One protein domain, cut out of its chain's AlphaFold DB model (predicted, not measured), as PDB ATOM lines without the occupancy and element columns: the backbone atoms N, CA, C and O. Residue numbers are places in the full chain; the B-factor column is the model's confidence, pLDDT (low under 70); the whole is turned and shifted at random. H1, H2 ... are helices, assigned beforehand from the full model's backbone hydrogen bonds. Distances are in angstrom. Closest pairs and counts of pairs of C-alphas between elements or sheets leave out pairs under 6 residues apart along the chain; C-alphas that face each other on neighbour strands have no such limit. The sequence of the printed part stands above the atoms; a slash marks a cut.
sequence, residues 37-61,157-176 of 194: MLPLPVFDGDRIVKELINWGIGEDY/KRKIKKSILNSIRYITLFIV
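What this domain is: This is residues 37 to 61 and 157 to 176 of the 194 residues of the protein "Peptidase_M50 domain-containing protein" of marine sediment metagenome (UniProt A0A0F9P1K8). Two helices run opposite ways at a slant to each other, H1 and the longer H2, and they touch along a part of H2 near its beginning, with residues 161 to 165. The unnamed residues 37 to 44 make a loop at the beginning of H1, and residues 58 to 61 trail away from its end. The printed part has 45 residues with two named helices, H1 then H2, and no named strand; the class is all helix. The whole is compact, with a radius of gyration of the C-alphas of 10.6 A, and its outline is a rod spanning 35 by 17 by 14 A.

Where its parts are: Start at Met 37, whose C-alpha is at (464.887, 334.456, 379.156), and go on to Gly 45. There H1, residues 45 to 57, begins with C-alpha 45 at (466.538, 337.647, 377.859); it is 18.0 A long from first to last C-alpha. Beyond the cut, find H2, residues 158 to 176, which is 26.8 A long and ends with C-alpha 176 at (473.344, 324.768, 376.151).

How they stand to each other: Look at Ile 53 and Lys 161 to see H1 and H2 touch: their C-alphas, the closest of the two helices, are 6.4 A apart. H2 touches H1 with residues 161 to 165 alone. Their lines stand at a steep tilt of 41 degrees, and they run opposite ways. Their centres are 11.4 A apart. In H1 and H2 every O i to N i+4 pair is within hydrogen-bond range.

The domain as a whole: The two C-alphas farthest apart are those of Tyr 61 and Val 176, at 35.9 A. Between Tyr 61 and Lys 157 you meet the cut: residues 62 to 156 are not printed, and the C-alphas of 61 and 157 are 8.6 A apart across it. The link from H1 to H2 is the link across this cut. The mean pLDDT of the printed part is 90.9, and no printed residue is under 70.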
ATOM      1  N   MET A  37     464.040 333.734 378.206       92.38
ATOM      2  CA  MET A  37     464.887 334.456 379.156       92.38
ATOM      3  C   MET A  37     466.386 334.162 379.001       92.38
ATOM      4  O   MET A  37     467.191 334.733 379.740       92.38
ATOM      5  N   LEU A  38     466.803 333.320 378.049       92.81
ATOM      6  CA  LEU A  38     468.226 333.080 377.819       92.81
ATOM      7  C   LEU A  38     468.933 334.357 377.325       92.81
ATOM      8  O   LEU A  38     468.427 335.042 376.435       92.81
ATOM      9  N   PRO A  39     470.138 334.667 377.838       91.06
ATOM     10  CA  PRO A  39     470.931 335.815 377.404       91.06
ATOM     11  C   PRO A  39     471.640 335.531 376.075       91.06
ATOM     12  O   PRO A  39     472.866 335.457 375.999       91.06
ATOM     13  N   LEU A  40     470.863 335.324 375.018       91.69
ATOM     14  CA  LEU A  40     471.327 335.026 373.668       91.69
ATOM     15  C   LEU A  40     470.613 335.958 372.677       91.69
ATOM     16  O   LEU A  40     469.416 336.164 372.836       91.69
ATOM     17  N   PRO A  41     471.278 336.483 371.627       85.69
ATOM     18  CA  PRO A  41     470.752 337.578 370.797       85.69
ATOM     19  C   PRO A  41     469.373 337.373 370.151       85.69
ATOM     20  O   PRO A  41     468.763 338.351 369.735       85.69
ATOM     21  N   VAL A  42     468.920 336.125 370.014       86.44
ATOM     22  CA  VAL A  42     467.629 335.758 369.407       86.44
ATOM     23  C   VAL A  42     466.481 335.803 370.428       86.44
ATOM     24  O   VAL A  42     465.321 335.858 370.038       86.44
ATOM     25  N   PHE A  43     466.795 335.786 371.724       91.12
ATOM     26  CA  PHE A  43     465.833 335.696 372.817       91.12
ATOM     27  C   PHE A  43     465.728 337.021 373.587       91.12
ATOM     28  O   PHE A  43     466.706 337.764 373.720       91.12
ATOM     29  N   ASP A  44     464.550 337.288 374.152       89.81
ATOM     30  CA  ASP A  44     464.249 338.528 374.885       89.81
ATOM     31  C   ASP A  44     465.136 338.728 376.127       89.81
ATOM     32  O   ASP A  44     465.453 339.858 376.509       89.81
ATOM     33  N   GLY A  45     465.618 337.637 376.725       90.75
ATOM     34  CA  GLY A  45     466.538 337.647 377.859       90.75
ATOM     35  C   GLY A  45     467.841 338.397 377.588       90.75
ATOM     36  O   GLY A  45     468.419 338.977 378.507       90.75
ATOM     37  N   ASP A  46     468.288 338.477 376.331       92.50
ATOM     38  CA  ASP A  46     469.460 339.270 375.954       92.50
ATOM     39  C   ASP A  46     469.261 340.765 376.211       92.50
ATOM     40  O   ASP A  46     470.185 341.449 376.658       92.50
ATOM     41  N   ARG A  47     468.050 341.277 375.961       90.38
ATOM     42  CA  ARG A  47     467.699 342.667 376.259       90.38
ATOM     43  C   ARG A  47     467.660 342.905 377.764       90.38
ATOM     44  O   ARG A  47     468.276 343.858 378.231       90.38
ATOM     45  N   ILE A  48     467.031 342.001 378.514       91.62
ATOM     46  CA  ILE A  48     466.956 342.091 379.979       91.62
ATOM     47  C   ILE A  48     468.365 342.116 380.582       91.62
ATOM     48  O   ILE A  48     468.681 342.971 381.404       91.62
ATOM     49  N   VAL A  49     469.259 341.228 380.139       93.12
ATOM     50  CA  VAL A  49     470.638 341.200 380.644       93.12
ATOM     51  C   VAL A  49     471.421 342.450 380.247       93.12
ATOM     52  O   VAL A  49     472.180 342.963 381.068       93.12
ATOM     53  N   LYS A  50     471.226 343.002 379.042       91.00
ATOM     54  CA  LYS A  50     471.808 344.309 378.676       91.00
ATOM     55  C   LYS A  50     471.354 345.415 379.624       91.00
ATOM     56  O   LYS A  50     472.190 346.196 380.076       91.00
ATOM     57  N   GLU A  51     470.061 345.474 379.927       89.31
ATOM     58  CA  GLU A  51     469.485 346.467 380.837       89.31
ATOM     59  C   GLU A  51     470.027 346.291 382.266       89.31
ATOM     60  O   GLU A  51     470.471 347.266 382.869       89.31
ATOM     61  N   LEU A  52     470.138 345.054 382.765       91.75
ATOM     62  CA  LEU A  52     470.756 344.753 384.065       91.75
ATOM     63  C   LEU A  52     472.232 345.165 384.128       91.75
ATOM     64  O   LEU A  52     472.675 345.739 385.121       91.75
ATOM     65  N   ILE A  53     473.002 344.899 383.069       91.62
ATOM     66  CA  ILE A  53     474.409 345.316 382.974       91.62
ATOM     67  C   ILE A  53     474.510 346.844 382.966       91.62
ATOM     68  O   ILE A  53     475.375 347.404 383.642       91.62
ATOM     69  N   ASN A  54     473.639 347.524 382.217       89.50
ATOM     70  CA  ASN A  54     473.599 348.984 382.179       89.50
ATOM     71  C   ASN A  54     473.270 349.570 383.554       89.50
ATOM     72  O   ASN A  54     473.968 350.484 383.990       89.50
ATOM     73  N   TRP A  55     472.283 349.004 384.249       89.50
ATOM     74  CA  TRP A  55     471.894 349.419 385.593       89.50
ATOM     75  C   TRP A  55     473.006 349.178 386.626       89.50
ATOM     76  O   TRP A  55     473.356 350.087 387.373       89.50
ATOM     77  N   GLY A  56     473.621 347.991 386.634       89.50
ATOM     78  CA  GLY A  56     474.638 347.630 387.627       89.50
ATOM     79  C   GLY A  56     475.984 348.342 387.453       89.50
ATOM     80  O   GLY A  56     476.648 348.667 388.434       89.50
ATOM     81  N   ILE A  57     476.410 348.598 386.213       90.25
ATOM     82  CA  ILE A  57     477.696 349.260 385.922       90.25
ATOM     83  C   ILE A  57     477.555 350.792 385.896       90.25
ATOM     84  O   ILE A  57     478.540 351.527 386.084       90.25
ATOM     85  N   GLY A  58     476.337 351.274 385.648       86.12
ATOM     86  CA  GLY A  58     476.038 352.675 385.396       86.12
ATOM     87  C   GLY A  58     476.617 353.165 384.070       86.12
ATOM     88  O   GLY A  58     477.232 352.423 383.297       86.12
ATOM     89  N   GLU A  59     476.436 354.448 383.797       85.75
ATOM     90  CA  GLU A  59     476.857 355.092 382.553       85.75
ATOM     91  C   GLU A  59     477.925 356.149 382.845       85.75
ATOM     92  O   GLU A  59     477.872 356.808 383.881       85.75
ATOM     93  N   ASP A  60     478.926 356.281 381.970       86.75
ATOM     94  CA  ASP A  60     480.019 357.242 382.148       86.75
ATOM     95  C   ASP A  60     480.295 358.022 380.856       86.75
ATOM     96  O   ASP A  60     481.157 357.676 380.036       86.75
ATOM     97  N   TYR A  61     479.508 359.078 380.669       84.12
ATOM     98  CA  TYR A  61     479.543 359.949 379.500       84.12
ATOM     99  C   TYR A  61     480.562 361.068 379.692       84.12
ATOM    100  O   TYR A  61     480.254 362.120 380.238       84.12
ATOM    101  N   LYS A 157     482.458 353.164 379.532       88.94
ATOM    102  CA  LYS A 157     482.199 351.812 380.045       88.94
ATOM    103  C   LYS A 157     481.560 350.892 379.002       88.94
ATOM    104  O   LYS A 157     481.490 349.685 379.231       88.94
ATOM    105  N   ARG A 158     481.189 351.395 377.815       87.19
ATOM    106  CA  ARG A 158     480.581 350.597 376.730       87.19
ATOM    107  C   ARG A 158     481.400 349.360 376.357       87.19
ATOM    108  O   ARG A 158     480.830 348.294 376.133       87.19
ATOM    109  N   LYS A 159     482.735 349.472 376.318       89.69
ATOM    110  CA  LYS A 159     483.620 348.323 376.039       89.69
ATOM    111  C   LYS A 159     483.505 347.240 377.115       89.69
ATOM    112  O   LYS A 159     483.398 346.065 376.779       89.69
ATOM    113  N   ILE A 160     483.481 347.643 378.384       91.31
ATOM    114  CA  ILE A 160     483.378 346.738 379.536       91.31
ATOM    115  C   ILE A 160     482.004 346.060 379.543       91.31
ATOM    116  O   ILE A 160     481.933 344.834 379.576       91.31
ATOM    117  N   LYS A 161     480.923 346.837 379.392       91.88
ATOM    118  CA  LYS A 161     479.541 346.335 379.282       91.88
ATOM    119  C   LYS A 161     479.401 345.294 378.167       91.88
ATOM    120  O   LYS A 161     478.872 344.208 378.387       91.88
ATOM    121  N   LYS A 162     479.943 345.594 376.980       92.12
ATOM    122  CA  LYS A 162     479.940 344.674 375.833       92.12
ATOM    123  C   LYS A 162     480.749 343.405 376.108       92.12
ATOM    124  O   LYS A 162     480.325 342.328 375.704       92.12
ATOM    125  N   SER A 163     481.890 343.526 376.788       93.38
ATOM    126  CA  SER A 163     482.704 342.372 377.177       93.38
ATOM    127  C   SER A 163     481.933 341.444 378.113       93.38
ATOM    128  O   SER A 163     481.854 340.255 377.837       93.38
ATOM    129  N   ILE A 164     481.312 341.986 379.164       92.81
ATOM    130  CA  ILE A 164     480.531 341.213 380.141       92.81
ATOM    131  C   ILE A 164     479.353 340.513 379.464       92.81
ATOM    132  O   ILE A 164     479.174 339.309 379.634       92.81
ATOM    133  N   LEU A 165     478.596 341.238 378.637       94.00
ATOM    134  CA  LEU A 165     477.475 340.672 377.891       94.00
ATOM    135  C   LEU A 165     477.918 339.506 376.996       94.00
ATOM    136  O   LEU A 165     477.282 338.456 376.974       94.00
ATOM    137  N   ASN A 166     479.022 339.677 376.265       94.06
ATOM    138  CA  ASN A 166     479.552 338.621 375.413       94.06
ATOM    139  C   ASN A 166     480.046 337.421 376.229       94.06
ATOM    140  O   ASN A 166     479.774 336.291 375.838       94.06
ATOM    141  N   SER A 167     480.706 337.634 377.369       94.69
ATOM    142  CA  SER A 167     481.097 336.546 378.271       94.69
ATOM    143  C   SER A 167     479.888 335.737 378.741       94.69
ATOM    144  O   SER A 167     479.922 334.512 378.659       94.69
ATOM    145  N   ILE A 168     478.800 336.400 379.153       93.81
ATOM    146  CA  ILE A 168     477.554 335.728 379.550       93.81
ATOM    147  C   ILE A 168     476.994 334.907 378.383       93.81
ATOM    148  O   ILE A 168     476.739 333.718 378.548       93.81
ATOM    149  N   ARG A 169     476.888 335.502 377.187       94.06
ATOM    150  CA  ARG A 169     476.415 334.808 375.975       94.06
ATOM    151  C   ARG A 169     477.227 333.553 375.674       94.06
ATOM    152  O   ARG A 169     476.645 332.507 375.397       94.06
ATOM    153  N   TYR A 170     478.557 333.639 375.732       94.81
ATOM    154  CA  TYR A 170     479.430 332.495 375.465       94.81
ATOM    155  C   TYR A 170     479.280 331.398 376.517       94.81
ATOM    156  O   TYR A 170     479.201 330.229 376.150       94.81
ATOM    157  N   ILE A 171     479.193 331.758 377.800       94.38
ATOM    158  CA  ILE A 171     478.973 330.794 378.884       94.38
ATOM    159  C   ILE A 171     477.624 330.096 378.700       94.38
ATOM    160  O   ILE A 171     477.559 328.869 378.734       94.38
ATOM    161  N   THR A 172     476.554 330.849 378.444       92.38
ATOM    162  CA  THR A 172     475.224 330.277 378.210       92.38
ATOM    163  C   THR A 172     475.212 329.368 376.988       92.38
ATOM    164  O   THR A 172     474.713 328.249 377.074       92.38
ATOM    165  N   LEU A 173     475.798 329.802 375.871       93.19
ATOM    166  CA  LEU A 173     475.891 328.985 374.664       93.19
ATOM    167  C   LEU A 173     476.660 327.685 374.928       93.19
ATOM    168  O   LEU A 173     476.217 326.614 374.518       93.19
ATOM    169  N   PHE A 174     477.776 327.770 375.652       94.06
ATOM    170  CA  PHE A 174     478.566 326.608 376.040       94.06
ATOM    171  C   PHE A 174     477.767 325.642 376.920       94.06
ATOM    172  O   PHE A 174     477.795 324.440 376.674       94.06
ATOM    173  N   ILE A 175     477.006 326.144 377.899       91.38
ATOM    174  CA  ILE A 175     476.142 325.318 378.754       91.38
ATOM    175  C   ILE A 175     475.058 324.621 377.924       91.38
ATOM    176  O   ILE A 175     474.816 323.431 378.112       91.38
ATOM    177  N   VAL A 176     474.409 325.332 376.996       89.38
ATOM    178  CA  VAL A 176     473.344 324.768 376.151       89.38
ATOM    179  C   VAL A 176     473.897 323.696 375.210       89.38
ATOM    180  O   VAL A 176     473.386 322.577 375.194       89.38
TER     181      VAL A 176